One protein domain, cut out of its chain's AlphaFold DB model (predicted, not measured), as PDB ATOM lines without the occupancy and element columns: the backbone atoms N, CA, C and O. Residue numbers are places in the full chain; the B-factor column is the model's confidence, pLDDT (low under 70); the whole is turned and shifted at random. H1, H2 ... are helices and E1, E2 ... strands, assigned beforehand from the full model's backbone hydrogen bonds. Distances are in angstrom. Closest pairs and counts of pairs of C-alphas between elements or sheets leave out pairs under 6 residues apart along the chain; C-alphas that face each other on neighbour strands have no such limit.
ATOM      1  N   GLN A   7      15.840 -17.758  -3.716       92.38
ATOM      2  CA  GLN A   7      15.709 -18.768  -4.761       92.38
ATOM      3  C   GLN A   7      14.240 -18.934  -5.133       92.38
ATOM      4  O   GLN A   7      13.389 -19.053  -4.256       92.38
ATOM      5  N   MET A   8      13.957 -18.945  -6.434       93.88
ATOM      6  CA  MET A   8      12.641 -19.266  -6.984       93.88
ATOM      7  C   MET A   8      12.714 -20.604  -7.714       93.88
ATOM      8  O   MET A   8      13.554 -20.785  -8.599       93.88
ATOM      9  N   ASP A   9      11.823 -21.521  -7.351       93.06
ATOM     10  CA  ASP A   9      11.665 -22.854  -7.938       93.06
ATOM     11  C   ASP A   9      10.172 -23.201  -8.076       93.06
ATOM     12  O   ASP A   9       9.319 -22.326  -7.904       93.06
ATOM     13  N   SER A  10       9.835 -24.452  -8.406       92.00
ATOM     14  CA  SER A  10       8.432 -24.839  -8.605       92.00
ATOM     15  C   SER A  10       7.579 -24.747  -7.344       92.00
ATOM     16  O   SER A  10       6.376 -24.507  -7.442       92.00
ATOM     17  N   SER A  11       8.192 -24.901  -6.170       92.25
ATOM     18  CA  SER A  11       7.523 -24.835  -4.871       92.25
ATOM     19  C   SER A  11       7.415 -23.405  -4.336       92.25
ATOM     20  O   SER A  11       6.426 -23.058  -3.696       92.25
ATOM     21  N   HIS A  12       8.388 -22.553  -4.663       93.19
ATOM     22  CA  HIS A  12       8.467 -21.146  -4.267       93.19
ATOM     23  C   HIS A  12       8.400 -20.238  -5.493       93.19
ATOM     24  O   HIS A  12       9.219 -19.341  -5.703       93.19
ATOM     25  N   ASN A  13       7.400 -20.481  -6.335       92.56
ATOM     26  CA  ASN A  13       7.223 -19.745  -7.577       92.56
ATOM     27  C   ASN A  13       6.563 -18.371  -7.368       92.56
ATOM     28  O   ASN A  13       6.502 -17.575  -8.300       92.56
ATOM     29  N   LYS A  14       6.084 -18.081  -6.154       96.00
ATOM     30  CA  LYS A  14       5.503 -16.801  -5.756       96.00
ATOM     31  C   LYS A  14       6.116 -16.337  -4.441       96.00
ATOM     32  O   LYS A  14       5.925 -16.990  -3.420       96.00
ATOM     33  N   ILE A  15       6.815 -15.205  -4.457       95.50
ATOM     34  CA  ILE A  15       7.519 -14.689  -3.275       95.50
ATOM     35  C   ILE A  15       7.138 -13.220  -3.046       95.50
ATOM     36  O   ILE A  15       7.359 -12.393  -3.937       95.50
ATOM     37  N   PRO A  16       6.558 -12.877  -1.879       96.25
ATOM     38  CA  PRO A  16       6.396 -11.493  -1.466       96.25
ATOM     39  C   PRO A  16       7.737 -10.945  -0.968       96.25
ATOM     40  O   PRO A  16       8.423 -11.590  -0.176       96.25
ATOM     41  N   LEU A  17       8.114  -9.758  -1.429       94.81
ATOM     42  CA  LEU A  17       9.361  -9.086  -1.073       94.81
ATOM     43  C   LEU A  17       9.088  -7.609  -0.807       94.81
ATOM     44  O   LEU A  17       8.120  -7.054  -1.315       94.81
ATOM     45  N   ASN A  18       9.971  -6.965  -0.052       94.31
ATOM     46  CA  ASN A  18       9.972  -5.515   0.097       94.31
ATOM     47  C   ASN A  18      11.266  -4.982  -0.508       94.31
ATOM     48  O   ASN A  18      12.343  -5.503  -0.216       94.31
ATOM     49  N   ILE A  19      11.160  -3.960  -1.350       92.31
ATOM     50  CA  ILE A  19      12.314  -3.330  -1.985       92.31
ATOM     51  C   ILE A  19      12.251  -1.824  -1.786       92.31
ATOM     52  O   ILE A  19      11.223  -1.193  -2.018       92.31
ATOM     53  N   THR A  20      13.359  -1.252  -1.335       92.38
ATOM     54  CA  THR A  20      13.501   0.197  -1.217       92.38
ATOM     55  C   THR A  20      13.825   0.771  -2.593       92.38
ATOM     56  O   THR A  20      14.832   0.364  -3.181       92.38
ATOM     57  N   PRO A  21      12.991   1.675  -3.131       91.69
ATOM     58  CA  PRO A  21      13.251   2.278  -4.421       91.69
ATOM     59  C   PRO A  21      14.397   3.285  -4.330       91.69
ATOM     60  O   PRO A  21      14.603   3.963  -3.320       91.69
ATOM     61  N   VAL A  22      15.133   3.375  -5.426       90.75
ATOM     62  CA  VAL A  22      16.195   4.349  -5.641       90.75
ATOM     63  C   VAL A  22      15.571   5.654  -6.154       90.75
ATOM     64  O   VAL A  22      14.531   5.623  -6.817       90.75
ATOM     65  N   LEU A  23      16.162   6.806  -5.819       86.25
ATOM     66  CA  LEU A  23      15.589   8.112  -6.178       86.25
ATOM     67  C   LEU A  23      15.839   8.488  -7.639       86.25
ATOM     68  O   LEU A  23      15.035   9.205  -8.228       86.25
ATOM     69  N   ASP A  24      16.951   8.021  -8.194       83.69
ATOM     70  CA  ASP A  24      17.370   8.314  -9.556       83.69
ATOM     71  C   ASP A  24      17.955   7.059 -10.218       83.69
ATOM     72  O   ASP A  24      18.557   6.202  -9.571       83.69
ATOM     73  N   ALA A  25      17.814   6.959 -11.536       83.00
ATOM     74  CA  ALA A  25      18.418   5.902 -12.335       83.00
ATOM     75  C   ALA A  25      19.956   5.926 -12.269       83.00
ATOM     76  O   ALA A  25      20.592   4.894 -12.473       83.00
ATOM     77  N   THR A  26      20.557   7.081 -11.970       86.81
ATOM     78  CA  THR A  26      22.015   7.231 -11.827       86.81
ATOM     79  C   THR A  26      22.575   6.555 -10.573       86.81
ATOM     80  O   THR A  26      23.736   6.155 -10.557       86.81
ATOM     81  N   GLU A  27      21.747   6.371  -9.544       83.62
ATOM     82  CA  GLU A  27      22.105   5.692  -8.294       83.62
ATOM     83  C   GLU A  27      22.022   4.153  -8.418       83.62
ATOM     84  O   GLU A  27      22.383   3.430  -7.486       83.62
ATOM     85  N   VAL A  28      21.567   3.628  -9.565       84.25
ATOM     86  CA  VAL A  28      21.465   2.183  -9.803       84.25
ATOM     87  C   VAL A  28      22.862   1.571  -9.917       84.25
ATOM     88  O   VAL A  28      23.601   1.787 -10.878       84.25
ATOM     89  N   SER A  29      23.202   0.742  -8.937       83.81
ATOM     90  CA  SER A  29      24.441  -0.028  -8.856       83.81
ATOM     91  C   SER A  29      24.154  -1.529  -8.696       83.81
ATOM     92  O   SER A  29      23.027  -1.912  -8.366       83.81
ATOM     93  N   PRO A  30      25.150  -2.413  -8.889       80.50
ATOM     94  CA  PRO A  30      24.999  -3.843  -8.603       80.50
ATOM     95  C   PRO A  30      24.602  -4.146  -7.150       80.50
ATOM     96  O   PRO A  30      23.989  -5.181  -6.895       80.50
ATOM     97  N   ASP A  31      24.927  -3.241  -6.223       82.06
ATOM     98  CA  ASP A  31      24.601  -3.356  -4.798       82.06
ATOM     99  C   ASP A  31      23.213  -2.783  -4.468       82.06
ATOM    100  O   ASP A  31      22.648  -3.080  -3.417       82.06
ATOM    101  N   SER A  32      22.641  -1.973  -5.365       82.50
ATOM    102  CA  SER A  32      21.270  -1.477  -5.244       82.50
ATOM    103  C   SER A  32      20.269  -2.542  -5.701       82.50
ATOM    104  O   SER A  32      20.470  -3.190  -6.725       82.50
ATOM    105  N   GLY A  33      19.172  -2.729  -4.969       87.00
ATOM    106  CA  GLY A  33      18.125  -3.691  -5.328       87.00
ATOM    107  C   GLY A  33      18.358  -5.112  -4.802       87.00
ATOM    108  O   GLY A  33      19.009  -5.325  -3.784       87.00
ATOM    109  N   LEU A  34      17.744  -6.093  -5.463       91.00
ATOM    110  CA  LEU A  34      17.664  -7.481  -5.012       91.00
ATOM    111  C   LEU A  34      18.200  -8.442  -6.073       91.00
ATOM    112  O   LEU A  34      17.867  -8.341  -7.255       91.00
ATOM    113  N   TRP A  35      18.990  -9.415  -5.623       91.69
ATOM    114  CA  TRP A  35      19.474 -10.519  -6.445       91.69
ATOM    115  C   TRP A  35      18.691 -11.794  -6.159       91.69
ATOM    116  O   TRP A  35      18.489 -12.189  -5.008       91.69
ATOM    117  N   LEU A  36      18.265 -12.450  -7.233       92.75
ATOM    118  CA  LEU A  36      17.428 -13.639  -7.200       92.75
ATOM    119  C   LEU A  36      18.058 -14.729  -8.063       92.75
ATOM    120  O   LEU A  36      18.620 -14.457  -9.129       92.75
ATOM    121  N   THR A  37      17.914 -15.979  -7.635       92.62
ATOM    122  CA  THR A  37      18.266 -17.151  -8.444       92.62
ATOM    123  C   THR A  37      16.999 -17.832  -8.932       92.62
ATOM    124  O   THR A  37      16.182 -18.269  -8.126       92.62
ATOM    125  N   LEU A  38      16.855 -17.974 -10.247       93.56
ATOM    126  CA  LEU A  38      15.790 -18.764 -10.855       93.56
ATOM    127  C   LEU A  38      16.310 -20.178 -11.109       93.56
ATOM    128  O   LEU A  38      17.243 -20.377 -11.896       93.56
ATOM    129  N   LYS A  39      15.708 -21.154 -10.438       91.81
ATOM    130  CA  LYS A  39      16.035 -22.570 -10.545       91.81
ATOM    131  C   LYS A  39      15.060 -23.238 -11.516       91.81
ATOM    132  O   LYS A  39      14.035 -23.776 -11.115       91.81
ATOM    133  N   LEU A  40      15.366 -23.155 -12.813       91.44
ATOM    134  CA  LEU A  40      14.485 -23.674 -13.869       91.44
ATOM    135  C   LEU A  40      14.676 -25.181 -14.133       91.44
ATOM    136  O   LEU A  40      13.989 -25.739 -14.980       91.44
ATOM    137  N   ASP A  41      15.599 -25.839 -13.424       88.19
ATOM    138  CA  ASP A  41      15.901 -27.280 -13.492       88.19
ATOM    139  C   ASP A  41      15.083 -28.127 -12.497       88.19
ATOM    140  O   ASP A  41      15.462 -29.246 -12.153       88.19
ATOM    141  N   ASP A  42      13.966 -27.598 -12.005       87.31
ATOM    142  CA  ASP A  42      13.078 -28.317 -11.098       87.31
ATOM    143  C   ASP A  42      12.396 -29.513 -11.810       87.31
ATOM    144  O   ASP A  42      11.891 -29.338 -12.924       87.31
ATOM    145  N   PRO A  43      12.331 -30.717 -11.197       89.25
ATOM    146  CA  PRO A  43      11.618 -31.873 -11.748       89.25
ATOM    147  C   PRO A  43      10.191 -31.563 -12.228       89.25
ATOM    148  O   PRO A  43       9.781 -32.041 -13.289       89.25
ATOM    149  N   ASN A  44       9.465 -30.702 -11.506       89.25
ATOM    150  CA  ASN A  44       8.096 -30.298 -11.846       89.25
ATOM    151  C   ASN A  44       8.018 -29.411 -13.096       89.25
ATOM    152  O   ASN A  44       6.937 -29.190 -13.643       89.25
ATOM    153  N   TRP A  45       9.158 -28.881 -13.541       90.75
ATOM    154  CA  TRP A  45       9.261 -27.963 -14.663       90.75
ATOM    155  C   TRP A  45       9.958 -28.543 -15.894       90.75
ATOM    156  O   TRP A  45      10.096 -27.856 -16.903       90.75
ATOM    157  N   THR A  46      10.322 -29.824 -15.859       86.62
ATOM    158  CA  THR A  46      11.036 -30.521 -16.943       86.62
ATOM    159  C   THR A  46      10.315 -30.498 -18.294       86.62
ATOM    160  O   THR A  46      10.965 -30.534 -19.337       86.62
ATOM    161  N   SER A  47       8.984 -30.391 -18.300       88.12
ATOM    162  CA  SER A  47       8.171 -30.280 -19.517       88.12
ATOM    163  C   SER A  47       8.149 -28.879 -20.137       88.12
ATOM    164  O   SER A  47       7.591 -28.705 -21.222       88.12
ATOM    165  N   TYR A  48       8.701 -27.867 -19.463       88.62
ATOM    166  CA  TYR A  48       8.639 -26.473 -19.892       88.62
ATOM    167  C   TYR A  48      10.009 -25.962 -20.317       88.62
ATOM    168  O   TYR A  48      11.020 -26.161 -19.654       88.62
ATOM    169  N   THR A  49      10.028 -25.241 -21.434       87.81
ATOM    170  CA  THR A  49      11.251 -24.647 -21.991       87.81
ATOM    171  C   THR A  49      11.305 -23.134 -21.827       87.81
ATOM    172  O   THR A  49      12.371 -22.535 -21.949       87.81
ATOM    173  N   LYS A  50      10.160 -22.501 -21.558       91.75
ATOM    174  CA  LYS A  50      10.037 -21.054 -21.401       91.75
ATOM    175  C   LYS A  50       9.265 -20.721 -20.136       91.75
ATOM    176  O   LYS A  50       8.318 -21.413 -19.767       91.75
ATOM    177  N   PHE A  51       9.663 -19.616 -19.528       93.62
ATOM    178  CA  PHE A  51       9.112 -19.117 -18.282       93.62
ATOM    179  C   PHE A  51       8.877 -17.618 -18.402       93.62
ATOM    180  O   PHE A  51       9.533 -16.931 -19.190       93.62
ATOM    181  N   THR A  52       7.958 -17.109 -17.601       94.38
ATOM    182  CA  THR A  52       7.721 -15.682 -17.435       94.38
ATOM    183  C   THR A  52       7.952 -15.325 -15.981       94.38
ATOM    184  O   THR A  52       7.363 -15.929 -15.089       94.38
ATOM    185  N   LEU A  53       8.811 -14.336 -15.748       95.50
ATOM    186  CA  LEU A  53       8.960 -13.699 -14.448       95.50
ATOM    187  C   LEU A  53       8.133 -12.415 -14.448       95.50
ATOM    188  O   LEU A  53       8.315 -11.557 -15.311       95.50
ATOM    189  N   ARG A  54       7.216 -12.295 -13.493       94.75
ATOM    190  CA  ARG A  54       6.305 -11.161 -13.343       94.75
ATOM    191  C   ARG A  54       6.556 -10.478 -12.013       94.75
ATOM    192  O   ARG A  54       6.693 -11.143 -10.990       94.75
ATOM    193  N   VAL A  55       6.560  -9.154 -12.042       95.94
ATOM    194  CA  VAL A  55       6.558  -8.305 -10.849       95.94
ATOM    195  C   VAL A  55       5.176  -7.692 -10.729       95.94
ATOM    196  O   VAL A  55       4.579  -7.285 -11.724       95.94
ATOM    197  N   SER A  56       4.630  -7.661  -9.523       95.38
ATOM    198  CA  SER A  56       3.355  -7.012  -9.231       95.38
ATOM    199  C   SER A  56       3.489  -6.203  -7.953       95.38
ATOM    200  O   SER A  56       4.080  -6.683  -6.989       95.38
ATOM    201  N   TRP A  57       2.954  -4.988  -7.947       95.81
ATOM    202  CA  TRP A  57       3.043  -4.064  -6.818       95.81
ATOM    203  C   TRP A  57       1.764  -3.218  -6.706       95.81
ATOM    204  O   TRP A  57       1.008  -3.125  -7.678       95.81
ATOM    205  N   PRO A  58       1.483  -2.625  -5.531       93.44
ATOM    206  CA  PRO A  58       0.329  -1.757  -5.342       93.44
ATOM    207  C   PRO A  58       0.414  -0.482  -6.200       93.44
ATOM    208  O   PRO A  58       1.444   0.193  -6.161       93.44
ATOM    209  N   PRO A  59      -0.681  -0.064  -6.866       89.31
ATOM    210  CA  PRO A  59      -0.717   1.183  -7.640       89.31
ATOM    211  C   PRO A  59      -0.486   2.455  -6.815       89.31
ATOM    212  O   PRO A  59      -0.203   3.506  -7.377       89.31
ATOM    213  N   SER A  60      -0.622   2.379  -5.487       88.75
ATOM    214  CA  SER A  60      -0.389   3.505  -4.577       88.75
ATOM    215  C   SER A  60       1.080   3.927  -4.485       88.75
ATOM    216  O   SER A  60       1.360   4.986  -3.933       88.75
ATOM    217  N   HIS A  61       2.007   3.113  -4.996       90.00
ATOM    218  CA  HIS A  61       3.434   3.416  -5.010       90.00
ATOM    219  C   HIS A  61       3.855   3.773  -6.441       90.00
ATOM    220  O   HIS A  61       3.865   2.887  -7.304       90.00
ATOM    221  N   PRO A  62       4.195   5.045  -6.723       89.50
ATOM    222  CA  PRO A  62       4.657   5.471  -8.038       89.50
ATOM    223  C   PRO A  62       6.108   5.016  -8.231       89.50
ATOM    224  O   PRO A  62       7.058   5.751  -7.966       89.50
ATOM    225  N   CYS A  63       6.283   3.750  -8.593       91.94
ATOM    226  CA  CYS A  63       7.587   3.134  -8.790       91.94
ATOM    227  C   CYS A  63       7.621   2.350 -10.095       91.94
ATOM    228  O   CYS A  63       6.686   1.608 -10.406       91.94
ATOM    229  N   ASP A  64       8.748   2.461 -10.788       93.44
ATOM    230  CA  ASP A  64       9.072   1.670 -11.966       93.44
ATOM    231  C   ASP A  64      10.051   0.563 -11.580       93.44
ATOM    232  O   ASP A  64      11.021   0.782 -10.852       93.44
ATOM    233  N   PHE A  65       9.800  -0.644 -12.079       94.19
ATOM    234  CA  PHE A  65      10.611  -1.821 -11.791       94.19
ATOM    235  C   PHE A  65      11.378  -2.258 -13.025       94.19
ATOM    236  O   PHE A  65      10.814  -2.397 -14.111       94.19
ATOM    237  N   PHE A  66      12.654  -2.563 -12.831       93.88
ATOM    238  CA  PHE A  66      13.531  -3.039 -13.887       93.88
ATOM    239  C   PHE A  66      14.104  -4.396 -13.507       93.88
ATOM    240  O   PHE A  66      14.590  -4.601 -12.393       93.88
ATOM    241  N   LEU A  67      14.045  -5.329 -14.456       93.94
ATOM    242  CA  LEU A  67      14.565  -6.679 -14.291       93.94
ATOM    243  C   LEU A  67      15.679  -6.913 -15.294       93.94
ATOM    244  O   LEU A  67      15.458  -6.870 -16.506       93.94
ATOM    245  N   LYS A  68      16.863  -7.239 -14.788       93.00
ATOM    246  CA  LYS A  68      17.985  -7.674 -15.607       93.00
ATOM    247  C   LYS A  68      18.237  -9.155 -15.376       93.00
ATOM    248  O   LYS A  68      18.790  -9.557 -14.353       93.00
ATOM    249  N   ILE A  69      17.824  -9.965 -16.344       92.56
ATOM    250  CA  ILE A  69      18.075 -11.407 -16.348       92.56
ATOM    251  C   ILE A  69      19.450 -11.646 -16.966       92.56
ATOM    252  O   ILE A  69      19.722 -11.200 -18.079       92.56
ATOM    253  N   THR A  70      20.315 -12.346 -16.242       90.44
ATOM    254  CA  THR A  70      21.685 -12.635 -16.660       90.44
ATOM    255  C   THR A  70      21.933 -14.138 -16.647       90.44
ATOM    256  O   THR A  70      21.545 -14.847 -15.710       90.44
ATOM    257  N   ASP A  71      22.598 -14.631 -17.693       86.00
ATOM    258  CA  ASP A  71      22.993 -16.033 -17.770       86.00
ATOM    259  C   ASP A  71      24.139 -16.349 -16.806       86.00
ATOM    260  O   ASP A  71      25.026 -15.517 -16.591       86.00
ATOM    261  N   PRO A  72      24.190 -17.582 -16.278       79.00
ATOM    262  CA  PRO A  72      25.220 -17.999 -15.338       79.00
ATOM    263  C   PRO A  72      26.625 -17.863 -15.930       79.00
ATOM    264  O   PRO A  72      27.561 -17.601 -15.186       79.00
ATOM    265  N   LEU A  73      26.772 -17.959 -17.256       72.62
ATOM    266  CA  LEU A  73      28.048 -17.792 -17.956       72.62
ATOM    267  C   LEU A  73      28.652 -16.389 -17.790       72.62
ATOM    268  O   LEU A  73      29.870 -16.264 -17.715       72.62
ATOM    269  N   TYR A  74      27.822 -15.347 -17.690       71.62
ATOM    270  CA  TYR A  74      28.291 -13.965 -17.526       71.62
ATOM    271  C   TYR A  74      28.481 -13.580 -16.055       71.62
ATOM    272  O   TYR A  74      29.274 -12.694 -15.750       71.62
ATOM    273  N   VAL A  75      27.790 -14.264 -15.137       66.69
ATOM    274  CA  VAL A  75      27.855 -14.003 -13.688       66.69
ATOM    275  C   VAL A  75      28.961 -14.821 -13.006       66.69
ATOM    276  O   VAL A  75      29.604 -14.357 -12.061       66.69
ATOM    277  N   ALA A  76      29.227 -16.039 -13.492       60.22
ATOM    278  CA  ALA A  76      30.159 -16.975 -12.869       60.22
ATOM    279  C   ALA A  76      31.612 -16.476 -12.736       60.22
ATOM    280  O   ALA A  76      32.196 -16.725 -11.677       60.22
ATOM    281  N   PRO A  77      32.198 -15.740 -13.708       57.62
ATOM    282  CA  PRO A  77      33.566 -15.234 -13.576       57.62
ATOM    283  C   PRO A  77      33.723 -14.211 -12.445       57.62
ATOM    284  O   PRO A  77      34.802 -14.100 -11.868       57.62
ATOM    285  N   GLN A  78      32.656 -13.473 -12.127       57.75
ATOM    286  CA  GLN A  78      32.682 -12.385 -11.148       57.75
ATOM    287  C   GLN A  78      32.240 -12.837  -9.748       57.75
ATOM    288  O   GLN A  78      32.771 -12.334  -8.761       57.75
ATOM    289  N   LEU A  79      31.315 -13.804  -9.639       56.81
ATOM    290  CA  LEU A  79      30.679 -14.156  -8.358       56.81
ATOM    291  C   LEU A  79      30.800 -15.635  -7.943       56.81
ATOM    292  O   LEU A  79      30.627 -15.947  -6.766       56.81
ATOM    293  N   LEU A  80      31.118 -16.566  -8.853       59.00
ATOM    294  CA  LEU A  80      31.054 -18.018  -8.590       59.00
ATOM    295  C   LEU A  80      32.362 -18.739  -8.927       59.00
ATOM    296  O   LEU A  80      32.352 -19.811  -9.530       59.00
ATOM    297  N   ARG A  81      33.492 -18.185  -8.470       57.56
ATOM    298  CA  ARG A  81      34.857 -18.683  -8.739       57.56
ATOM    299  C   ARG A  81      35.081 -20.182  -8.435       57.56
ATOM    300  O   ARG A  81      36.033 -20.745  -8.951       57.56
ATOM    301  N   ASN A  82      34.206 -20.830  -7.650       54.78
ATOM    302  CA  ASN A  82      34.391 -22.195  -7.137       54.78
ATOM    303  C   ASN A  82      33.178 -23.146  -7.297       54.78
ATOM    304  O   ASN A  82      33.110 -24.141  -6.576       54.78
ATOM    305  N   ARG A  83      32.188 -22.877  -8.169       55.78
ATOM    306  CA  ARG A  83      31.067 -23.824  -8.384       55.78
ATOM    307  C   ARG A  83      31.078 -24.418  -9.798       55.78
ATOM    308  O   ARG A  83      31.190 -23.658 -10.756       55.78
ATOM    309  N   PRO A  84      30.923 -25.748  -9.949       53.94
ATOM    310  CA  PRO A  84      30.820 -26.364 -11.265       53.94
ATOM    311  C   PRO A  84      29.582 -25.830 -12.003       53.94
ATOM    312  O   PRO A  84      28.463 -25.885 -11.486       53.94
ATOM    313  N   LEU A  85      29.796 -25.308 -13.213       54.88
ATOM    314  CA  LEU A  85      28.789 -24.758 -14.132       54.88
ATOM    315  C   LEU A  85      27.915 -25.862 -14.765       54.88
ATOM    316  O   LEU A  85      27.792 -25.954 -15.981       54.88
ATOM    317  N   HIS A  86      27.314 -26.735 -13.958       50.88
ATOM    318  CA  HIS A  86      26.602 -27.908 -14.480       50.88
ATOM    319  C   HIS A  86      25.113 -27.707 -14.785       50.88
ATOM    320  O   HIS A  86      24.468 -28.651 -15.221       50.88
ATOM    321  N   SER A  87      24.555 -26.503 -14.628       55.59
ATOM    322  CA  SER A  87      23.152 -26.258 -14.988       55.59
ATOM    323  C   SER A  87      23.014 -25.007 -15.852       55.59
ATOM    324  O   SER A  87      23.044 -23.879 -15.360       55.59
ATOM    325  N   THR A  88      22.842 -25.221 -17.159       63.25
ATOM    326  CA  THR A  88      22.479 -24.203 -18.166       63.25
ATOM    327  C   THR A  88      21.095 -23.591 -17.929       63.25
ATOM    328  O   THR A  88      20.730 -22.611 -18.581       63.25
ATOM    329  N   TYR A  89      20.328 -24.152 -16.993       78.19
ATOM    330  CA  TYR A  89      18.946 -23.784 -16.701       78.19
ATOM    331  C   TYR A  89      18.803 -22.829 -15.514       78.19
ATOM    332  O   TYR A  89      17.717 -22.315 -15.272       78.19
ATOM    333  N   ARG A  90      19.878 -22.527 -14.779       87.06
ATOM    334  CA  ARG A  90      19.824 -21.469 -13.764       87.06
ATOM    335  C   ARG A  90      19.934 -20.111 -14.427       87.06
ATOM    336  O   ARG A  90      20.742 -19.943 -15.334       87.06
ATOM    337  N   LYS A  91      19.152 -19.141 -13.966       91.00
ATOM    338  CA  LYS A  91      19.266 -17.735 -14.369       91.00
ATOM    339  C   LYS A  91      19.375 -16.869 -13.126       91.00
ATOM    340  O   LYS A  91      18.840 -17.223 -12.076       91.00
ATOM    341  N   TYR A  92      20.049 -15.739 -13.250       91.62
ATOM    342  CA  TYR A  92      20.159 -14.766 -12.174       91.62
ATOM    343  C   TYR A  92      19.402 -13.514 -12.552       91.62
ATOM    344  O   TYR A  92      19.460 -13.081 -13.702       91.62
ATOM    345  N   VAL A  93      18.674 -12.948 -11.600       93.69
ATOM    346  CA  VAL A  93      17.899 -11.734 -11.831       93.69
ATOM    347  C   VAL A  93      18.333 -10.683 -10.845       93.69
ATOM    348  O   VAL A  93      18.332 -10.915  -9.640       93.69
ATOM    349  N   HIS A  94      18.679  -9.528 -11.391       92.75
ATOM    350  CA  HIS A  94      18.844  -8.306 -10.635       92.75
ATOM    351  C   HIS A  94      17.583  -7.470 -10.810       92.75
ATOM    352  O   HIS A  94      17.194  -7.151 -11.937       92.75
ATOM    353  N   LEU A  95      16.911  -7.195  -9.701       94.69
ATOM    354  CA  LEU A  95      15.670  -6.442  -9.639       94.69
ATOM    355  C   LEU A  95      15.918  -5.157  -8.863       94.69
ATOM    356  O   LEU A  95      16.336  -5.206  -7.709       94.69
ATOM    357  N   TYR A  96      15.591  -4.021  -9.460       94.38
ATOM    358  CA  TYR A  96      15.624  -2.737  -8.775       94.38
ATOM    359  C   TYR A  96      14.358  -1.939  -9.072       94.38
ATOM    360  O   TYR A  96      13.688  -2.145 -10.087       94.38
ATOM    361  N   ALA A  97      14.023  -1.062  -8.133       94.19
ATOM    362  CA  ALA A  97      12.876  -0.177  -8.200       94.19
ATOM    363  C   ALA A  97      13.374   1.267  -8.240       94.19
ATOM    364  O   ALA A  97      14.305   1.614  -7.512       94.19
ATOM    365  N   ILE A  98      12.760   2.098  -9.071       92.69
ATOM    366  CA  ILE A  98      13.034   3.530  -9.170       92.69
ATOM    367  C   ILE A  98      11.753   4.265  -8.804       92.69
ATOM    368  O   ILE A  98      10.686   3.944  -9.326       92.69
ATOM    369  N   ASN A  99      11.844   5.241  -7.907       91.06
ATOM    370  CA  ASN A  99      10.699   6.074  -7.575       91.06
ATOM    371  C   ASN A  99      10.441   7.071  -8.714       91.06
ATOM    372  O   ASN A  99      11.288   7.909  -9.014       91.06
ATOM    373  N   THR A 100       9.269   6.984  -9.339       89.88
ATOM    374  CA  THR A 100       8.838   7.864 -10.437       89.88
ATOM    375  C   THR A 100       7.793   8.888  -9.998       89.88
ATOM    376  O   THR A 100       7.255   9.639 -10.812       89.88
ATOM    377  N   GLY A 101       7.515   8.963  -8.695       84.50
ATOM    378  CA  GLY A 101       6.597   9.925  -8.111       84.50
ATOM    379  C   GLY A 101       7.067  11.367  -8.277       84.50
ATOM    380  O   GLY A 101       8.212  11.725  -7.987       84.50
ATOM    381  N   VAL A 102       6.140  12.235  -8.682       80.69
ATOM    382  CA  VAL A 102       6.368  13.683  -8.687       80.69
ATOM    383  C   VAL A 102       6.367  14.173  -7.232       80.69
ATOM    384  O   VAL A 102       5.445  13.840  -6.487       80.69
ATOM    385  N   PRO A 103       7.375  14.951  -6.791       69.31
ATOM    386  CA  PRO A 103       7.340  15.556  -5.465       69.31
ATOM    387  C   PRO A 103       6.168  16.527  -5.383       69.31
ATOM    388  O   PRO A 103       6.138  17.519  -6.112       69.31
ATOM    389  N   THR A 104       5.254  16.295  -4.451       74.00
ATOM    390  CA  THR A 104       4.365  17.363  -4.001       74.00
ATOM    391  C   THR A 104       5.152  18.198  -2.993       74.00
ATOM    392  O   THR A 104       5.628  17.636  -2.005       74.00
ATOM    393  N   PRO A 105       5.362  19.505  -3.227       70.12
ATOM    394  CA  PRO A 105       6.093  20.338  -2.284       70.12
ATOM    395  C   PRO A 105       5.374  20.336  -0.933       70.12
ATOM    396  O   PRO A 105       4.163  20.561  -0.866       70.12
ATOM    397  N   SER A 106       6.121  20.075   0.140       75.25
ATOM    398  CA  SER A 106       5.586  20.180   1.492       75.25
ATOM    399  C   SER A 106       5.218  21.638   1.788       75.25
ATOM    400  O   SER A 106       6.064  22.514   1.583       75.25
ATOM    401  N   PRO A 107       4.017  21.936   2.318       73.69
ATOM    402  CA  PRO A 107       3.665  23.294   2.731       73.69
ATOM    403  C   PRO A 107       4.564  23.820   3.862       73.69
ATOM    404  O   PRO A 107       4.697  25.030   4.018       73.69
ATOM    405  N   THR A 108       5.213  22.933   4.625       81.56
ATOM    406  CA  THR A 108       6.188  23.277   5.673       81.56
ATOM    407  C   THR A 108       7.631  23.385   5.170       81.56
ATOM    408  O   THR A 108       8.509  23.739   5.950       81.56
ATOM    409  N   GLY A 109       7.905  23.107   3.888       73.94
ATOM    410  CA  GLY A 109       9.260  23.163   3.322       73.94
ATOM    411  C   GLY A 109      10.206  22.054   3.803       73.94
ATOM    412  O   GLY A 109      11.402  22.117   3.537       73.94
ATOM    413  N   GLU A 110       9.686  21.043   4.503       75.50
ATOM    414  CA  GLU A 110      10.470  19.885   4.933       75.50
ATOM    415  C   GLU A 110      10.865  18.998   3.746       75.50
ATOM    416  O   GLU A 110      10.085  18.791   2.810       75.50
ATOM    417  N   ASP A 111      12.081  18.453   3.809       69.75
ATOM    418  CA  ASP A 111      12.601  17.521   2.815       69.75
ATOM    419  C   ASP A 111      11.819  16.196   2.868       69.75
ATOM    420  O   ASP A 111      11.991  15.375   3.767       69.75
ATOM    421  N   MET A 112      10.932  15.989   1.892       66.94
ATOM    422  CA  MET A 112      10.113  14.780   1.749       66.94
ATOM    423  C   MET A 112      10.846  13.625   1.045       66.94
ATOM    424  O   MET A 112      10.215  12.658   0.614       66.94
ATOM    425  N   THR A 113      12.176  13.670   0.913       68.88
ATOM    426  CA  THR A 113      12.958  12.559   0.337       68.88
ATOM    427  C   THR A 113      12.809  11.243   1.105       68.88
ATOM    428  O   THR A 113      12.969  10.180   0.508       68.88
ATOM    429  N   TRP A 114      12.441  11.276   2.390       64.62
ATOM    430  CA  TRP A 114      12.180  10.069   3.182       64.62
ATOM    431  C   TRP A 114      10.928   9.306   2.720       64.62
ATOM    432  O   TRP A 114      10.997   8.085   2.585       64.62
ATOM    433  N   LEU A 115       9.838  10.006   2.362       62.88
ATOM    434  CA  LEU A 115       8.624   9.404   1.778       62.88
ATOM    435  C   LEU A 115       8.935   8.680   0.464       62.88
ATOM    436  O   LEU A 115       8.253   7.742   0.063       62.88
ATOM    437  N   ARG A 116      10.000   9.103  -0.224       66.81
ATOM    438  CA  ARG A 116      10.407   8.503  -1.493       66.81
ATOM    439  C   ARG A 116      11.192   7.204  -1.347       66.81
ATOM    440  O   ARG A 116      11.370   6.528  -2.355       66.81
ATOM    441  N   ARG A 117      11.659   6.862  -0.144       75.25
ATOM    442  CA  ARG A 117      12.429   5.639   0.148       75.25
ATOM    443  C   ARG A 117      11.622   4.612   0.941       75.25
ATOM    444  O   ARG A 117      12.198   3.667   1.482       75.25
ATOM    445  N   GLU A 118      10.306   4.781   1.021       86.75
ATOM    446  CA  GLU A 118       9.449   3.785   1.654       86.75
ATOM    447  C   GLU A 118       9.566   2.441   0.915       86.75
ATOM    448  O   GLU A 118       9.456   2.400  -0.316       86.75
ATOM    449  N   PRO A 119       9.837   1.333   1.631       91.06
ATOM    450  CA  PRO A 119       9.906   0.018   1.014       91.06
ATOM    451  C   PRO A 119       8.582  -0.340   0.338       91.06
ATOM    452  O   PRO A 119       7.534  -0.385   0.978       91.06
ATOM    453  N   VAL A 120       8.642  -0.657  -0.952       92.56
ATOM    454  CA  VAL A 120       7.475  -1.078  -1.723       92.56
ATOM    455  C   VAL A 120       7.319  -2.582  -1.591       92.56
ATOM    456  O   VAL A 120       8.244  -3.342  -1.896       92.56
ATOM    457  N   SER A 121       6.135  -3.015  -1.163       95.12
ATOM    458  CA  SER A 121       5.797  -4.434  -1.160       95.12
ATOM    459  C   SER A 121       5.506  -4.899  -2.579       95.12
ATOM    460  O   SER A 121       4.625  -4.373  -3.262       95.12
ATOM    461  N   ILE A 122       6.255  -5.895  -3.027       95.62
ATOM    462  CA  ILE A 122       6.136  -6.496  -4.345       95.62
ATOM    463  C   ILE A 122       5.869  -7.988  -4.226       95.62
ATOM    464  O   ILE A 122       6.251  -8.651  -3.268       95.62
ATOM    465  N   THR A 123       5.232  -8.540  -5.246       96.81
ATOM    466  CA  THR A 123       5.078  -9.979  -5.419       96.81
ATOM    467  C   THR A 123       5.758 -10.385  -6.713       96.81
ATOM    468  O   THR A 123       5.379  -9.923  -7.791       96.81
ATOM    469  N   LEU A 124       6.751 -11.262  -6.601       96.50
ATOM    470  CA  LEU A 124       7.377 -11.906  -7.746       96.50
ATOM    471  C   LEU A 124       6.682 -13.220  -8.039       96.50
ATOM    472  O   LEU A 124       6.464 -14.011  -7.123       96.50
ATOM    473  N   VAL A 125       6.358 -13.454  -9.306       96.44
ATOM    474  CA  VAL A 125       5.733 -14.694  -9.770       96.44
ATOM    475  C   VAL A 125       6.533 -15.250 -10.941       96.44
ATOM    476  O   VAL A 125       6.691 -14.578 -11.958       96.44
ATOM    477  N   LEU A 126       7.034 -16.471 -10.798       96.06
ATOM    478  CA  LEU A 126       7.700 -17.234 -11.844       96.06
ATOM    479  C   LEU A 126       6.727 -18.295 -12.368       96.06
ATOM    480  O   LEU A 126       6.361 -19.226 -11.657       96.06
ATOM    481  N   GLU A 127       6.286 -18.150 -13.611       94.44
ATOM    482  CA  GLU A 127       5.284 -19.032 -14.213       94.44
ATOM    483  C   GLU A 127       5.876 -19.769 -15.420       94.44
ATOM    484  O   GLU A 127       6.509 -19.135 -16.271       94.44
ATOM    485  N   PRO A 128       5.666 -21.089 -15.549       93.56
ATOM    486  CA  PRO A 128       5.969 -21.789 -16.786       93.56
ATOM    487  C   PRO A 128       4.977 -21.397 -17.891       93.56
ATOM    488  O   PRO A 128       3.790 -21.157 -17.643       93.56
ATOM    489  N   LEU A 129       5.463 -21.359 -19.133       93.00
ATOM    490  CA  LEU A 129       4.642 -21.116 -20.317       93.00
ATOM    491  C   LEU A 129       4.223 -22.443 -20.961       93.00
ATOM    492  O   LEU A 129       5.038 -23.154 -21.555       93.00
ATOM    493  N   LEU A 130       2.929 -22.747 -20.911       89.12
ATOM    494  CA  LEU A 130       2.299 -23.831 -21.658       89.12
ATOM    495  C   LEU A 130       2.465 -23.588 -23.160       89.12
ATOM    496  O   LEU A 130       2.215 -22.488 -23.663       89.12
ATOM    497  N   LEU A 131       2.928 -24.622 -23.870       87.06
ATOM    498  CA  LEU A 131       3.241 -24.577 -25.305       87.06
ATOM    499  C   LEU A 131       4.223 -23.447 -25.690       87.06
ATOM    500  O   LEU A 131       4.313 -23.057 -26.851       87.06
ATOM    501  N   GLY A 132       4.955 -22.896 -24.716       86.31
ATOM    502  CA  GLY A 132       5.901 -21.801 -24.917       86.31
ATOM    503  C   GLY A 132       5.278 -20.432 -25.209       86.31
ATOM    504  O   GLY A 132       6.016 -19.532 -25.616       86.31
ATOM    505  N   VAL A 133       3.963 -20.265 -25.023       88.62
ATOM    506  CA  VAL A 133       3.258 -18.993 -25.281       88.62
ATOM    507  C   VAL A 133       2.338 -18.595 -24.131       88.62
ATOM    508  O   VAL A 133       2.214 -17.410 -23.841       88.62
TER     509      VAL A 133
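Overview. This is residues 7 to 133 of the 180 residues of an uncharacterized protein of Agaricus bisporus var. burnettii (strain JB137-S8 / ATCC MYA-4627 / FGSC 10392) (UniProt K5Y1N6). Two small, strongly twisted antiparallel sheets stand face to face as a sandwich, E1 E6 E3 against E2 E5 E4, their strands at 28 degrees. At one end a long loop sticks out with residues 105 to 111 beyond the short H2; H1 hangs from the second sheet. The printed part has 127 residues, running E1 E2 E3 E4 H1 E5 H2 E6; the class is mixed, helices and strands, with under half of the residues in named elements. It is loose, with a radius of gyration of the C-alphas of 17.6 A, and elongated, spanning 58 by 34 by 21 A.

Arrangement. E1, residues 14 to 19, is antiparallel to E6, residues 120 to 130; N 17 and O 122, 2.8 A apart, are within hydrogen-bond range. E2, residues 34 to 39, is antiparallel to E5, residues 90 to 99, with N 36 and O 93 at 2.9 A. E3, residues 51 to 56, is antiparallel to E6, with N 54 and O 125 at 2.8 A. E4, residues 63 to 70, is antiparallel to E5, with N 68 and O 94 at 2.9 A. H1, residues 72 to 79, only grazes the sheet E2 E5 E4; the C-alphas of Pro 72 and Lys 91, its closest to E5, are 6.0 A apart. H2, residues 112 to 117, only grazes that sheet too. Of O i to N i+4 pairs, H1 has 2 of 4 within range and H2 0 of 2, with 3 of 3 O i to N i+3 pairs.

Along the chain. E1 begins at C-alpha 14 (5.503, -16.801, -5.756). E4 measures 22.6 A, E5 29.7 A and E6 30.7 A, ending at C-alpha 130 (2.299, -23.831, -21.658).

Size, cuts and confidence. The C-alphas farthest apart, Ser 47 and Thr 108, are 59.2 A apart. The printed part has no cut. The links E1 to E2, E2 to E3 and E5 to H2 are long. pLDDT is under 70 at residues 75 to 88, 103 and 111 to 116.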